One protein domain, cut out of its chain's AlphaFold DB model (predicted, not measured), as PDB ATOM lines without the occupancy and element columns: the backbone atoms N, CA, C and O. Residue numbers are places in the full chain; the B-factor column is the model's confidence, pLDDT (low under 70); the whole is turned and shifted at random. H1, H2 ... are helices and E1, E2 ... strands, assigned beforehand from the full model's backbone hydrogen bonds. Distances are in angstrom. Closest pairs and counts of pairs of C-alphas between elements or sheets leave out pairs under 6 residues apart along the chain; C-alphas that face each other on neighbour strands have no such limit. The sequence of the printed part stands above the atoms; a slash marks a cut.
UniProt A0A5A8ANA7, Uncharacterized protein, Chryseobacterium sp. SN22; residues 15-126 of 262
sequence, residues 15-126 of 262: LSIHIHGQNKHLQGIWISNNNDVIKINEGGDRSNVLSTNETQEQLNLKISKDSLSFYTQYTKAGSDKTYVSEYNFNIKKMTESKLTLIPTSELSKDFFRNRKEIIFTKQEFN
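AT A GLANCE: This is residues 15 to 126 of the 262 residues of an uncharacterized protein of Chryseobacterium sp. SN22 (UniProt A0A5A8ANA7). A closed barrel of eight strands, E1 to E8, makes the body, and the hairpin of E5 and E6 runs on from it as a long arm whose tip, residues 76 to 81, sticks out. The two short helices lie outside the barrel: H2 crosses E6, and H1 leads from the first printed residues into E1. The printed part has 112 residues, with two named helices and eight named strands in the order H1 E1 E2 E3 E4 E5 E6 E7 H2 E8. The class is mostly strand, the barrel is antiparallel throughout, and E1 to E7 form a meander, each strand the antiparallel neighbour of the one before. The whole is compact, with a radius of gyration of the C-alphas of 14.5 A, and only just flat, with spans of 47 by 38 by 21 A.

HOW THE PARTS SIT: E5, residues 67 to 75, and E6, residues 82 to 94, form a hairpin at 168 degrees; N 70 and O 87 are 3.0 A apart and N 74 and O 83 also 3.0 A, within hydrogen-bond range. E4, residues 56 to 63, bends by 63 degrees at residue 60, and its pairing is staggered: residues 56 to 59 pair with E3, residues 48 to 51, and residues 60 to 63 with E5. N 57 and O 50 are 2.8 A apart between E4 and E3, and N 62 and O 69 are 2.9 A apart between E4 and E5. E2, residues 37 to 40, is antiparallel to E3 at 172 degrees, with N 39 and O 49 at 2.9 A. E1, residues 28 to 32, forms a hairpin with E2, with N 30 and O 38 at 2.8 A. E6 bends by 58 degrees at residue 91, and E7, residues 98 to 103, is beside its residues 89 to 94, with N 90 and O 102 at 2.9 A. E8, residues 118 to 122, is antiparallel to E7 at 151 degrees, with N 120 and O 99 at 2.8 A. E8 and E1 close the ring at 136 degrees, with N 121 and O 31 at 2.8 A. H2, residues 106 to 111, is on the barrel and outside it, at a height over the sheet of 7.2 A. It is only just over E6, with 3 of its 6 C-alphas falling on that strand, and runs across the strands at 74 degrees to E6 on the local plane. The closest C-alphas of H2 and E6, those of Ser 108 and Tyr 87, are 4.5 A apart. H1, residues 22 to 26, is also on the barrel and outside it, at a height of 7.1 A, over none of the strands. H1 and H2 are apart. In H2 every O i to N i+4 pair is within hydrogen-bond range; in H1 0 of 1 is, and 1 of 2 O i to N i+3 pairs.

IN THESE COORDINATES: H1 begins with C-alpha 22 at (175.717, 203.145, 159.945). From first to last C-alpha, E6 measures 33.1 A, E5 25.9 A, E4 19.7 A and E7 16.3 A. E6 begins with C-alpha 82 at (199.521, 184.424, 155.752), and E8 ends with C-alpha 122 at (168.413, 195.851, 147.605).

THE WHOLE: The two C-alphas farthest apart, those of Gly 78 and Phe 125, are 47.3 A apart. The printed part, residues 15 to 126, has no cut, and no link is long. The mean pLDDT of the printed part is 89.8; residues 15 to 23 and 43 to 45 are under 70.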
ATOM      1  N   LEU A  15     179.582 211.024 170.928       41.47
ATOM      2  CA  LEU A  15     180.425 210.622 169.792       41.47
ATOM      3  C   LEU A  15     180.636 209.102 169.673       41.47
ATOM      4  O   LEU A  15     181.023 208.623 168.609       41.47
ATOM      5  N   SER A  16     180.340 208.319 170.711       40.47
ATOM      6  CA  SER A  16     180.552 206.861 170.716       40.47
ATOM      7  C   SER A  16     179.350 206.036 170.235       40.47
ATOM      8  O   SER A  16     179.487 204.836 170.013       40.47
ATOM      9  N   ILE A  17     178.187 206.654 169.990       44.59
ATOM     10  CA  ILE A  17     176.956 205.937 169.590       44.59
ATOM     11  C   ILE A  17     176.786 205.874 168.054       44.59
ATOM     12  O   ILE A  17     175.898 205.202 167.540       44.59
ATOM     13  N   HIS A  18     177.637 206.546 167.269       39.75
ATOM     14  CA  HIS A  18     177.421 206.688 165.817       39.75
ATOM     15  C   HIS A  18     178.062 205.611 164.929       39.75
ATOM     16  O   HIS A  18     177.764 205.570 163.736       39.75
ATOM     17  N   ILE A  19     178.890 204.709 165.466       42.66
ATOM     18  CA  ILE A  19     179.638 203.756 164.621       42.66
ATOM     19  C   ILE A  19     178.863 202.445 164.386       42.66
ATOM     20  O   ILE A  19     178.984 201.844 163.324       42.66
ATOM     21  N   HIS A  20     177.990 202.025 165.308       43.12
ATOM     22  CA  HIS A  20     177.226 200.775 165.148       43.12
ATOM     23  C   HIS A  20     175.945 200.913 164.302       43.12
ATOM     24  O   HIS A  20     175.449 199.920 163.776       43.12
ATOM     25  N   GLY A  21     175.401 202.126 164.140       47.78
ATOM     26  CA  GLY A  21     174.162 202.350 163.382       47.78
ATOM     27  C   GLY A  21     174.344 202.419 161.861       47.78
ATOM     28  O   GLY A  21     173.448 202.023 161.121       47.78
ATOM     29  N   GLN A  22     175.504 202.881 161.377       52.28
ATOM     30  CA  GLN A  22     175.717 203.145 159.945       52.28
ATOM     31  C   GLN A  22     175.760 201.867 159.093       52.28
ATOM     32  O   GLN A  22     175.292 201.872 157.956       52.28
ATOM     33  N   ASN A  23     176.228 200.749 159.655       63.19
ATOM     34  CA  ASN A  23     176.349 199.485 158.922       63.19
ATOM     35  C   ASN A  23     175.012 198.750 158.738       63.19
ATOM     36  O   ASN A  23     174.905 197.902 157.853       63.19
ATOM     37  N   LYS A  24     173.972 199.088 159.517       76.81
ATOM     38  CA  LYS A  24     172.650 198.443 159.405       76.81
ATOM     39  C   LYS A  24     171.981 198.675 158.061       76.81
ATOM     40  O   LYS A  24     171.320 197.784 157.539       76.81
ATOM     41  N   HIS A  25     172.209 199.837 157.458       83.38
ATOM     42  CA  HIS A  25     171.620 200.169 156.163       83.38
ATOM     43  C   HIS A  25     172.186 199.333 155.007       83.38
ATOM     44  O   HIS A  25     171.495 199.138 154.011       83.38
ATOM     45  N   LEU A  26     173.411 198.813 155.146       89.62
ATOM     46  CA  LEU A  26     174.056 197.962 154.144       89.62
ATOM     47  C   LEU A  26     173.666 196.488 154.256       89.62
ATOM     48  O   LEU A  26     173.944 195.720 153.340       89.62
ATOM     49  N   GLN A  27     173.033 196.070 155.348       92.19
ATOM     50  CA  GLN A  27     172.686 194.668 155.543       92.19
ATOM     51  C   GLN A  27     171.605 194.196 154.586       92.19
ATOM     52  O   GLN A  27     170.694 194.936 154.210       92.19
ATOM     53  N   GLY A  28     171.690 192.914 154.249       94.25
ATOM     54  CA  GLY A  28     170.750 192.239 153.375       94.25
ATOM     55  C   GLY A  28     171.383 191.821 152.059       94.25
ATOM     56  O   GLY A  28     172.601 191.682 151.929       94.25
ATOM     57  N   ILE A  29     170.514 191.558 151.088       96.94
ATOM     58  CA  ILE A  29     170.885 191.044 149.775       96.94
ATOM     59  C   ILE A  29     170.713 192.162 148.758       96.94
ATOM     60  O   ILE A  29     169.663 192.798 148.682       96.94
ATOM     61  N   TRP A  30     171.751 192.376 147.969       97.94
ATOM     62  CA  TRP A  30     171.858 193.395 146.943       97.94
ATOM     63  C   TRP A  30     172.064 192.702 145.606       97.94
ATOM     64  O   TRP A  30     172.963 191.877 145.476       97.94
ATOM     65  N   ILE A  31     171.231 193.027 144.621       98.25
ATOM     66  CA  ILE A  31     171.189 192.357 143.321       98.25
ATOM     67  C   ILE A  31     171.429 193.388 142.219       98.25
ATOM     68  O   ILE A  31     170.760 194.422 142.169       98.25
ATOM     69  N   SER A  32     172.387 193.122 141.332       97.56
ATOM     70  CA  SER A  32     172.616 193.944 140.142       97.56
ATOM     71  C   SER A  32     171.725 193.502 138.976       97.56
ATOM     72  O   SER A  32     171.190 192.391 138.954       97.56
ATOM     73  N   ASN A  33     171.626 194.334 137.938       94.00
ATOM     74  CA  ASN A  33     170.959 193.942 136.692       94.00
ATOM     75  C   ASN A  33     171.660 192.770 135.985       94.00
ATOM     76  O   ASN A  33     171.069 192.135 135.128       94.00
ATOM     77  N   ASN A  34     172.905 192.444 136.331       94.38
ATOM     78  CA  ASN A  34     173.620 191.302 135.764       94.38
ATOM     79  C   ASN A  34     173.452 190.031 136.617       94.38
ATOM     80  O   ASN A  34     174.126 189.037 136.347       94.38
ATOM     81  N   ASN A  35     172.562 190.056 137.619       95.56
ATOM     82  CA  ASN A  35     172.413 189.051 138.678       95.56
ATOM     83  C   ASN A  35     173.670 188.859 139.537       95.56
ATOM     84  O   ASN A  35     173.859 187.798 140.131       95.56
ATOM     85  N   ASP A  36     174.530 189.875 139.623       97.31
ATOM     86  CA  ASP A  36     175.551 189.870 140.664       97.31
ATOM     87  C   ASP A  36     174.863 190.018 142.015       97.31
ATOM     88  O   ASP A  36     173.901 190.784 142.142       97.31
ATOM     89  N   VAL A  37     175.373 189.320 143.022       97.88
ATOM     90  CA  VAL A  37     174.813 189.337 144.368       97.88
ATOM     91  C   VAL A  37     175.881 189.734 145.366       97.88
ATOM     92  O   VAL A  37     176.970 189.162 145.401       97.88
ATOM     93  N   ILE A  38     175.524 190.686 146.217       97.25
ATOM     94  CA  ILE A  38     176.227 190.960 147.460       97.25
ATOM     95  C   ILE A  38     175.278 190.623 148.610       97.25
ATOM     96  O   ILE A  38     174.173 191.157 148.678       97.25
ATOM     97  N   LYS A  39     175.700 189.747 149.523       96.31
ATOM     98  CA  LYS A  39     175.003 189.499 150.790       96.31
ATOM     99  C   LYS A  39     175.862 190.020 151.930       96.31
ATOM    100  O   LYS A  39     176.973 189.532 152.116       96.31
ATOM    101  N   ILE A  40     175.324 190.963 152.694       94.69
ATOM    102  CA  ILE A  40     175.984 191.551 153.863       94.69
ATOM    103  C   ILE A  40     175.223 191.121 155.116       94.69
ATOM    104  O   ILE A  40     174.030 191.413 155.238       94.69
ATOM    105  N   ASN A  41     175.904 190.433 156.033       90.31
ATOM    106  CA  ASN A  41     175.349 189.955 157.304       90.31
ATOM    107  C   ASN A  41     176.098 190.586 158.493       90.31
ATOM    108  O   ASN A  41     177.280 190.909 158.380       90.31
ATOM    109  N   GLU A  42     175.429 190.747 159.644       76.12
ATOM    110  CA  GLU A  42     176.120 191.078 160.901       76.12
ATOM    111  C   GLU A  42     176.825 189.838 161.458       76.12
ATOM    112  O   GLU A  42     176.187 188.814 161.694       76.12
ATOM    113  N   GLY A  43     178.126 189.962 161.729       64.75
ATOM    114  CA  GLY A  43     178.890 188.986 162.505       64.75
ATOM    115  C   GLY A  43     179.345 187.733 161.743       64.75
ATOM    116  O   GLY A  43     178.759 187.313 160.745       64.75
ATOM    117  N   GLY A  44     180.422 187.135 162.254       59.56
ATOM    118  CA  GLY A  44     180.984 185.863 161.795       59.56
ATOM    119  C   GLY A  44     181.987 185.987 160.647       59.56
ATOM    120  O   GLY A  44     181.761 186.703 159.670       59.56
ATOM    121  N   ASP A  45     183.087 185.244 160.759       66.44
ATOM    122  CA  ASP A  45     184.039 185.084 159.664       66.44
ATOM    123  C   ASP A  45     183.352 184.414 158.465       66.44
ATOM    124  O   ASP A  45     182.593 183.456 158.613       66.44
ATOM    125  N   ARG A  46     183.629 184.922 157.261       77.25
ATOM    126  CA  ARG A  46     183.133 184.406 155.974       77.25
ATOM    127  C   ARG A  46     181.605 184.335 155.848       77.25
ATOM    128  O   ARG A  46     181.081 183.571 155.043       77.25
ATOM    129  N   SER A  47     180.868 185.163 156.588       87.19
ATOM    130  CA  SER A  47     179.402 185.193 156.512       87.19
ATOM    131  C   SER A  47     178.860 186.010 155.332       87.19
ATOM    132  O   SER A  47     177.681 185.879 154.992       87.19
ATOM    133  N   ASN A  48     179.681 186.844 154.688       94.75
ATOM    134  CA  ASN A  48     179.259 187.702 153.581       94.75
ATOM    135  C   ASN A  48     179.463 186.993 152.244       94.75
ATOM    136  O   ASN A  48     180.372 186.181 152.105       94.75
ATOM    137  N   VAL A  49     178.635 187.310 151.251       95.75
ATOM    138  CA  VAL A  49     178.730 186.709 149.914       95.75
ATOM    139  C   VAL A  49     179.022 187.785 148.885       95.75
ATOM    140  O   VAL A  49     178.321 188.794 148.842       95.75
ATOM    141  N   LEU A  50     180.010 187.528 148.032       97.19
ATOM    142  CA  LEU A  50     180.258 188.261 146.795       97.19
ATOM    143  C   LEU A  50     180.092 187.283 145.632       97.19
ATOM    144  O   LEU A  50     180.715 186.222 145.626       97.19
ATOM    145  N   SER A  51     179.223 187.585 144.670       97.25
ATOM    146  CA  SER A  51     178.886 186.633 143.612       97.25
ATOM    147  C   SER A  51     178.556 187.301 142.284       97.25
ATOM    148  O   SER A  51     177.951 188.370 142.236       97.25
ATOM    149  N   THR A  52     178.924 186.617 141.205       95.75
ATOM    150  CA  THR A  52     178.384 186.783 139.853       95.75
ATOM    151  C   THR A  52     177.592 185.526 139.467       95.75
ATOM    152  O   THR A  52     177.522 184.565 140.233       95.75
ATOM    153  N   ASN A  53     177.049 185.462 138.246       90.31
ATOM    154  CA  ASN A  53     176.434 184.221 137.745       90.31
ATOM    155  C   ASN A  53     177.406 183.034 137.659       90.31
ATOM    156  O   ASN A  53     176.963 181.892 137.578       90.31
ATOM    157  N   GLU A  54     178.714 183.291 137.618       89.56
ATOM    158  CA  GLU A  54     179.720 182.248 137.430       89.56
ATOM    159  C   GLU A  54     180.446 181.909 138.719       89.56
ATOM    160  O   GLU A  54     180.756 180.745 138.940       89.56
ATOM    161  N   THR A  55     180.744 182.890 139.564       92.25
ATOM    162  CA  THR A  55     181.554 182.677 140.763       92.25
ATOM    163  C   THR A  55     180.846 183.187 142.009       92.25
ATOM    164  O   THR A  55     180.033 184.111 141.956       92.25
ATOM    165  N   GLN A  56     181.144 182.561 143.140       93.88
ATOM    166  CA  GLN A  56     180.635 182.933 144.449       93.88
ATOM    167  C   GLN A  56     181.751 182.748 145.465       93.88
ATOM    168  O   GLN A  56     182.371 181.688 145.518       93.88
ATOM    169  N   GLU A  57     181.946 183.750 146.313       94.56
ATOM    170  CA  GLU A  57     182.887 183.695 147.421       94.56
ATOM    171  C   GLU A  57     182.204 184.057 148.735       94.56
ATOM    172  O   GLU A  57     181.380 184.972 148.800       94.56
ATOM    173  N   GLN A  58     182.568 183.317 149.782       93.94
ATOM    174  CA  GLN A  58     182.207 183.600 151.165       93.94
ATOM    175  C   GLN A  58     183.375 184.314 151.844       93.94
ATOM    176  O   GLN A  58     184.470 183.759 151.963       93.94
ATOM    177  N   LEU A  59     183.156 185.564 152.239       94.88
ATOM    178  CA  LEU A  59     184.216 186.511 152.567       94.88
ATOM    179  C   LEU A  59     183.938 187.236 153.887       94.88
ATOM    180  O   LEU A  59     182.795 187.403 154.327       94.88
ATOM    181  N   ASN A  60     185.017 187.680 154.520       94.19
ATOM    182  CA  ASN A  60     184.960 188.685 155.573       94.19
ATOM    183  C   ASN A  60     184.663 190.052 154.949       94.19
ATOM    184  O   ASN A  60     184.899 190.252 153.757       94.19
ATOM    185  N   LEU A  61     184.179 191.002 155.750       93.31
ATOM    186  CA  LEU A  61     183.827 192.341 155.279       93.31
ATOM    187  C   LEU A  61     184.380 193.414 156.219       93.31
ATOM    188  O   LEU A  61     184.145 193.373 157.424       93.31
ATOM    189  N   LYS A  62     185.070 194.404 155.651       92.25
ATOM    190  CA  LYS A  62     185.364 195.688 156.297       92.25
ATOM    191  C   LYS A  62     184.522 196.768 155.631       92.25
ATOM    192  O   LYS A  62     184.474 196.849 154.403       92.25
ATOM    193  N   ILE A  63     183.884 197.600 156.446       90.31
ATOM    194  CA  ILE A  63     183.063 198.726 155.995       90.31
ATOM    195  C   ILE A  63     183.698 200.011 156.524       90.31
ATOM    196  O   ILE A  63     183.897 200.147 157.732       90.31
ATOM    197  N   SER A  64     184.009 200.946 155.627       88.44
ATOM    198  CA  SER A  64     184.281 202.344 155.972       88.44
ATOM    199  C   SER A  64     183.141 203.229 155.459       88.44
ATOM    200  O   SER A  64     182.237 202.772 154.761       88.44
ATOM    201  N   LYS A  65     183.189 204.522 155.789       85.00
ATOM    202  CA  LYS A  65     182.202 205.513 155.336       85.00
ATOM    203  C   LYS A  65     182.026 205.538 153.809       85.00
ATOM    204  O   LYS A  65     180.928 205.782 153.320       85.00
ATOM    205  N   ASP A  66     183.112 205.337 153.076       93.19
ATOM    206  CA  ASP A  66     183.232 205.531 151.633       93.19
ATOM    207  C   ASP A  66     183.757 204.296 150.890       93.19
ATOM    208  O   ASP A  66     183.916 204.346 149.669       93.19
ATOM    209  N   SER A  67     184.005 203.180 151.580       95.06
ATOM    210  CA  SER A  67     184.561 201.975 150.967       95.06
ATOM    211  C   SER A  67     184.023 200.680 151.574       95.06
ATOM    212  O   SER A  67     183.645 200.614 152.746       95.06
ATOM    213  N   LEU A  68     184.010 199.634 150.748       95.38
ATOM    214  CA  LEU A  68     183.768 198.250 151.145       95.38
ATOM    215  C   LEU A  68     184.976 197.408 150.747       95.38
ATOM    216  O   LEU A  68     185.470 197.523 149.626       95.38
ATOM    217  N   SER A  69     185.412 196.524 151.637       96.06
ATOM    218  CA  SER A  69     186.460 195.548 151.344       96.06
ATOM    219  C   SER A  69     185.993 194.161 151.753       96.06
ATOM    220  O   SER A  69     185.822 193.879 152.943       96.06
ATOM    221  N   PHE A  70     185.765 193.300 150.762       96.25
ATOM    222  CA  PHE A  70     185.539 191.879 151.004       96.25
ATOM    223  C   PHE A  70     186.881 191.165 150.968       96.25
ATOM    224  O   PHE A  70     187.650 191.367 150.032       96.25
ATOM    225  N   TYR A  71     187.179 190.332 151.960       95.31
ATOM    226  CA  TYR A  71     188.495 189.712 152.042       95.31
ATOM    227  C   TYR A  71     188.480 188.303 152.619       95.31
ATOM    228  O   TYR A  71     187.573 187.902 153.346       95.31
ATOM    229  N   THR A  72     189.534 187.551 152.324       94.44
ATOM    230  CA  THR A  72     189.824 186.268 152.965       94.44
ATOM    231  C   THR A  72     191.302 186.190 153.311       94.44
ATOM    232  O   THR A  72     192.147 186.713 152.585       94.44
ATOM    233  N   GLN A  73     191.604 185.551 154.437       92.50
ATOM    234  CA  GLN A  73     192.965 185.247 154.864       92.50
ATOM    235  C   GLN A  73     193.196 183.743 154.732       92.50
ATOM    236  O   GLN A  73     192.308 182.946 155.049       92.50
ATOM    237  N   TYR A  74     194.366 183.354 154.233       90.44
ATOM    238  CA  TYR A  74     194.723 181.949 154.044       90.44
ATOM    239  C   TYR A  74     196.235 181.742 154.114       90.44
ATOM    240  O   TYR A  74     197.018 182.644 153.825       90.44
ATOM    241  N   THR A  75     196.654 180.536 154.478       92.31
ATOM    242  CA  THR A  75     198.041 180.072 154.361       92.31
ATOM    243  C   THR A  75     198.140 179.109 153.182       92.31
ATOM    244  O   THR A  75     197.174 178.429 152.828       92.31
ATOM    245  N   LYS A  76     199.294 179.076 152.516       89.69
ATOM    246  CA  LYS A  76     199.555 178.065 151.481       89.69
ATOM    247  C   LYS A  76     200.064 176.794 152.154       89.69
ATOM    248  O   LYS A  76     200.775 176.879 153.150       89.69
ATOM    249  N   ALA A  77     199.737 175.631 151.593       87.38
ATOM    250  CA  ALA A  77     200.261 174.360 152.084       87.38
ATOM    251  C   ALA A  77     201.800 174.410 152.159       87.38
ATOM    252  O   ALA A  77     202.454 174.810 151.196       87.38
ATOM    253  N   GLY A  78     202.360 174.050 153.318       89.88
ATOM    254  CA  GLY A  78     203.805 174.100 153.566       89.88
ATOM    255  C   GLY A  78     204.381 175.500 153.815       89.88
ATOM    256  O   GLY A  78     205.589 175.679 153.699       89.88
ATOM    257  N   SER A  79     203.553 176.504 154.123       89.94
ATOM    258  CA  SER A  79     204.011 177.859 154.438       89.94
ATOM    259  C   SER A  79     203.298 178.436 155.658       89.94
ATOM    260  O   SER A  79     202.071 178.472 155.699       89.94
ATOM    261  N   ASP A  80     204.071 179.008 156.582       90.31
ATOM    262  CA  ASP A  80     203.545 179.767 157.729       90.31
ATOM    263  C   ASP A  80     203.161 181.210 157.360       90.31
ATOM    264  O   ASP A  80     202.672 181.981 158.186       90.31
ATOM    265  N   LYS A  81     203.380 181.611 156.100       94.12
ATOM    266  CA  LYS A  81     203.037 182.949 155.623       94.12
ATOM    267  C   LYS A  81     201.533 183.055 155.384       94.12
ATOM    268  O   LYS A  81     200.967 182.319 154.575       94.12
ATOM    269  N   THR A  82     200.908 184.037 156.024       92.69
ATOM    270  CA  THR A  82     199.521 184.424 155.752       92.69
ATOM    271  C   THR A  82     199.442 185.311 154.510       92.69
ATOM    272  O   THR A  82     200.196 186.272 154.353       92.69
ATOM    273  N   TYR A  83     198.498 184.991 153.634       92.81
ATOM    274  CA  TYR A  83     198.123 185.755 152.452       92.81
ATOM    275  C   TYR A  83     196.728 186.344 152.650       92.81
ATOM    276  O   TYR A  83     195.905 185.783 153.379       92.81
ATOM    277  N   VAL A  84     196.466 187.467 151.985       94.19
ATOM    278  CA  VAL A  84     195.160 188.129 151.993       94.19
ATOM    279  C   VAL A  84     194.740 188.392 150.553       94.19
ATOM    280  O   VAL A  84     195.504 188.984 149.791       94.19
ATOM    281  N   SER A  85     193.533 187.963 150.198       95.69
ATOM    282  CA  SER A  85     192.859 188.381 148.965       95.69
ATOM    283  C   SER A  85     191.809 189.422 149.327       95.69
ATOM    284  O   SER A  85     190.972 189.146 150.186       95.69
ATOM    285  N   GLU A  86     191.855 190.597 148.694       96.94
ATOM    286  CA  GLU A  86     190.952 191.721 148.975       96.94
ATOM    287  C   GLU A  86     190.260 192.240 147.702       96.94
ATOM    288  O   GLU A  86     190.895 192.665 146.729       96.94
ATOM    289  N   TYR A  87     188.933 192.267 147.742       98.19
ATOM    290  CA  TYR A  87     188.052 192.871 146.753       98.19
ATOM    291  C   TYR A  87     187.602 194.231 147.286       98.19
ATOM    292  O   TYR A  87     186.691 194.316 148.113       98.19
ATOM    293  N   ASN A  88     188.267 195.292 146.831       98.31
ATOM    294  CA  ASN A  88     188.066 196.646 147.339       98.31
ATOM    295  C   ASN A  88     187.135 197.442 146.421       98.31
ATOM    296  O   ASN A  88     187.208 197.328 145.192       98.31
ATOM    297  N   PHE A  89     186.274 198.256 147.028       98.44
ATOM    298  CA  PHE A  89     185.287 199.084 146.346       98.44
ATOM    299  C   PHE A  89     185.183 200.454 147.000       98.44
ATOM    300  O   PHE A  89     185.125 200.544 148.224       98.44
ATOM    301  N   ASN A  90     185.027 201.499 146.191       98.31
ATOM    302  CA  ASN A  90     184.541 202.793 146.667       98.31
ATOM    303  C   ASN A  90     183.013 202.846 146.547       98.31
ATOM    304  O   ASN A  90     182.444 202.445 145.527       98.31
ATOM    305  N   ILE A  91     182.348 203.378 147.569       97.31
ATOM    306  CA  ILE A  91     180.907 203.620 147.583       97.31
ATOM    307  C   ILE A  91     180.652 204.969 146.911       97.31
ATOM    308  O   ILE A  91     180.865 206.027 147.497       97.31
ATOM    309  N   LYS A  92     180.164 204.943 145.669       97.44
ATOM    310  CA  LYS A  92     179.804 206.163 144.929       97.44
ATOM    311  C   LYS A  92     178.463 206.729 145.391       97.44
ATOM    312  O   LYS A  92     178.284 207.941 145.467       97.44
ATOM    313  N   LYS A  93     177.494 205.848 145.653       95.44
ATOM    314  CA  LYS A  93     176.148 206.213 146.106       95.44
ATOM    315  C   LYS A  93     175.566 205.102 146.966       95.44
ATOM    316  O   LYS A  93     175.629 203.934 146.591       95.44
ATOM    317  N   MET A  94     174.944 205.488 148.072       93.56
ATOM    318  CA  MET A  94     174.210 204.585 148.947       93.56
ATOM    319  C   MET A  94     172.902 205.241 149.375       93.56
ATOM    320  O   MET A  94     172.868 206.399 149.780       93.56
ATOM    321  N   THR A  95     171.825 204.486 149.239       94.44
ATOM    322  CA  THR A  95     170.474 204.809 149.705       94.44
ATOM    323  C   THR A  95     169.881 203.536 150.303       94.44
ATOM    324  O   THR A  95     170.502 202.478 150.232       94.44
ATOM    325  N   GLU A  96     168.663 203.607 150.831       93.88
ATOM    326  CA  GLU A  96     167.972 202.432 151.370       93.88
ATOM    327  C   GLU A  96     167.793 201.300 150.338       93.88
ATOM    328  O   GLU A  96     167.919 200.126 150.677       93.88
ATOM    329  N   SER A  97     167.554 201.640 149.065       96.25
ATOM    330  CA  SER A  97     167.232 200.666 148.011       96.25
ATOM    331  C   SER A  97     168.312 200.495 146.944       96.25
ATOM    332  O   SER A  97     168.255 199.539 146.171       96.25
ATOM    333  N   LYS A  98     169.295 201.399 146.867       97.75
ATOM    334  CA  LYS A  98     170.361 201.380 145.850       97.75
ATOM    335  C   LYS A  98     171.743 201.519 146.471       97.75
ATOM    336  O   LYS A  98     171.972 202.437 147.258       97.75
ATOM    337  N   LEU A  99     172.666 200.679 146.010       97.62
ATOM    338  CA  LEU A  99     174.089 200.722 146.331       97.62
ATOM    339  C   LEU A  99     174.883 200.758 145.028       97.62
ATOM    340  O   LEU A  99     174.643 199.973 144.119       97.62
ATOM    341  N   THR A 100     175.808 201.700 144.912       98.25
ATOM    342  CA  THR A 100     176.622 201.892 143.714       98.25
ATOM    343  C   THR A 100     178.091 201.824 144.082       98.25
ATOM    344  O   THR A 100     178.575 202.656 144.853       98.25
ATOM    345  N   LEU A 101     178.780 200.830 143.527       98.44
ATOM    346  CA  LEU A 101     180.163 200.505 143.849       98.44
ATOM    347  C   LEU A 101     181.075 200.721 142.644       98.44
ATOM    348  O   LEU A 101     180.708 200.410 141.511       98.44
ATOM    349  N   ILE A 102     182.281 201.213 142.912       98.56
ATOM    350  CA  ILE A 102     183.377 201.323 141.946       98.56
ATOM    351  C   ILE A 102     184.468 200.341 142.384       98.56
ATOM    352  O   ILE A 102     185.043 200.555 143.453       98.56
ATOM    353  N   PRO A 103     184.764 199.280 141.615       98.50
ATOM    354  CA  PRO A 103     185.876 198.376 141.912       98.50
ATOM    355  C   PRO A 103     187.225 199.108 141.891       98.50
ATOM    356  O   PRO A 103     187.525 199.825 140.934       98.50
ATOM    357  N   THR A 104     188.042 198.934 142.931       98.38
ATOM    358  CA  THR A 104     189.338 199.623 143.068       98.38
ATOM    359  C   THR A 104     190.548 198.694 143.115       98.38
ATOM    360  O   THR A 104     191.595 199.088 142.601       98.38
ATOM    361  N   SER A 105     190.433 197.473 143.654       98.31
ATOM    362  CA  SER A 105     191.507 196.470 143.569       98.31
ATOM    363  C   SER A 105     191.457 195.709 142.243       98.31
ATOM    364  O   SER A 105     190.403 195.599 141.619       98.31
ATOM    365  N   GLU A 106     192.591 195.154 141.807       98.19
ATOM    366  CA  GLU A 106     192.635 194.315 140.598       98.19
ATOM    367  C   GLU A 106     191.692 193.113 140.719       98.19
ATOM    368  O   GLU A 106     190.910 192.850 139.811       98.19
ATOM    369  N   LEU A 107     191.641 192.476 141.894       97.75
ATOM    370  CA  LEU A 107     190.713 191.377 142.157       97.75
ATOM    371  C   LEU A 107     189.245 191.784 141.980       97.75
ATOM    372  O   LEU A 107     188.488 191.047 141.355       97.75
ATOM    373  N   SER A 108     188.811 192.941 142.498       98.19
ATOM    374  CA  SER A 108     187.417 193.374 142.332       98.19
ATOM    375  C   SER A 108     187.092 193.804 140.906       98.19
ATOM    376  O   SER A 108     185.977 193.555 140.437       98.19
ATOM    377  N   LYS A 109     188.049 194.407 140.194       98.38
ATOM    378  CA  LYS A 109     187.905 194.717 138.766       98.38
ATOM    379  C   LYS A 109     187.740 193.437 137.953       98.38
ATOM    380  O   LYS A 109     186.762 193.327 137.215       98.38
ATOM    381  N   ASP A 110     188.617 192.456 138.140       97.62
ATOM    382  CA  ASP A 110     188.575 191.181 137.422       97.62
ATOM    383  C   ASP A 110     187.304 190.390 137.739       97.62
ATOM    384  O   ASP A 110     186.604 189.953 136.821       97.62
ATOM    385  N   PHE A 111     186.936 190.294 139.023       97.12
ATOM    386  CA  PHE A 111     185.723 189.604 139.478       97.12
ATOM    387  C   PHE A 111     184.467 190.110 138.759       97.12
ATOM    388  O   PHE A 111     183.583 189.333 138.393       97.12
ATOM    389  N   PHE A 112     184.404 191.418 138.492       96.75
ATOM    390  CA  PHE A 112     183.293 192.060 137.798       96.75
ATOM    391  C   PHE A 112     183.573 192.403 136.328       96.75
ATOM    392  O   PHE A 112     182.833 193.202 135.744       96.75
ATOM    393  N   ARG A 113     184.570 191.756 135.707       96.38
ATOM    394  CA  ARG A 113     184.928 191.888 134.281       96.38
ATOM    395  C   ARG A 113     185.210 193.331 133.860       96.38
ATOM    396  O   ARG A 113     184.705 193.803 132.843       96.38
ATOM    397  N   ASN A 114     185.991 194.044 134.665       97.31
ATOM    398  CA  ASN A 114     186.428 195.421 134.432       97.31
ATOM    399  C   ASN A 114     185.286 196.441 134.266       97.31
ATOM    400  O   ASN A 114     185.469 197.519 133.692       97.31
ATOM    401  N   ARG A 115     184.091 196.142 134.796       97.38
ATOM    402  CA  ARG A 115     183.006 197.126 134.874       97.38
ATOM    403  C   ARG A 115     183.414 198.268 135.799       97.38
ATOM    404  O   ARG A 115     183.714 198.055 136.968       97.38
ATOM    405  N   LYS A 116     183.374 199.493 135.268       97.62
ATOM    406  CA  LYS A 116     183.754 200.716 135.995       97.62
ATOM    407  C   LYS A 116     182.853 201.008 137.195       97.62
ATOM    408  O   LYS A 116     183.277 201.657 138.142       97.62
ATOM    409  N   GLU A 117     181.602 200.572 137.128       98.00
ATOM    410  CA  GLU A 117     180.577 200.845 138.126       98.00
ATOM    411  C   GLU A 117     179.582 199.688 138.158       98.00
ATOM    412  O   GLU A 117     179.225 199.131 137.115       98.00
ATOM    413  N   ILE A 118     179.137 199.326 139.359       98.31
ATOM    414  CA  ILE A 118     178.163 198.261 139.580       98.31
ATOM    415  C   ILE A 118     177.036 198.834 140.426       98.31
ATOM    416  O   ILE A 118     177.253 199.326 141.535       98.31
ATOM    417  N   ILE A 119     175.824 198.779 139.881       98.38
ATOM    418  CA  ILE A 119     174.623 199.293 140.530       98.38
ATOM    419  C   ILE A 119     173.829 198.104 141.044       98.38
ATOM    420  O   ILE A 119     173.357 197.273 140.266       98.38
ATOM    421  N   PHE A 120     173.661 198.056 142.355       98.44
ATOM    422  CA  PHE A 120     172.841 197.079 143.034       98.44
ATOM    423  C   PHE A 120     171.537 197.703 143.515       98.44
ATOM    424  O   PHE A 120     171.490 198.855 143.959       98.44
ATOM    425  N   THR A 121     170.483 196.899 143.471       98.25
ATOM    426  CA  THR A 121     169.204 197.154 144.123       98.25
ATOM    427  C   THR A 121     169.078 196.208 145.298       98.25
ATOM    428  O   THR A 121     169.313 195.009 145.150       98.25
ATOM    429  N   LYS A 122     168.704 196.715 146.466       97.75
ATOM    430  CA  LYS A 122     168.413 195.851 147.605       97.75
ATOM    431  C   LYS A 122     167.198 194.986 147.269       97.75
ATOM    432  O   LYS A 122     166.193 195.496 146.779       97.75
ATOM    433  N   GLN A 123     167.307 193.679 147.490       97.56
ATOM    434  CA  GLN A 123     166.372 192.673 146.982       97.56
ATOM    435  C   GLN A 123     164.919 192.980 147.362       97.56
ATOM    436  O   GLN A 123     164.031 192.878 146.525       97.56
ATOM    437  N   GLU A 124     164.670 193.418 148.596       95.38
ATOM    438  CA  GLU A 124     163.318 193.741 149.074       95.38
ATOM    439  C   GLU A 124     162.636 194.886 148.304       95.38
ATOM    440  O   GLU A 124     161.411 194.942 148.267       95.38
ATOM    441  N   PHE A 125     163.415 195.741 147.633       96.75
ATOM    442  CA  PHE A 125     162.931 196.817 146.763       96.75
ATOM    443  C   PHE A 125     162.945 196.446 145.273       96.75
ATOM    444  O   PHE A 125     162.542 197.245 144.429       96.75
ATOM    445  N   ASN A 126     163.422 195.253 144.921       96.44
ATOM    446  CA  ASN A 126     163.610 194.809 143.543       96.44
ATOM    447  C   ASN A 126     162.375 194.072 142.995       96.44
ATOM    448  O   ASN A 126     162.479 192.965 142.477       96.44
TER     449      ASN A 126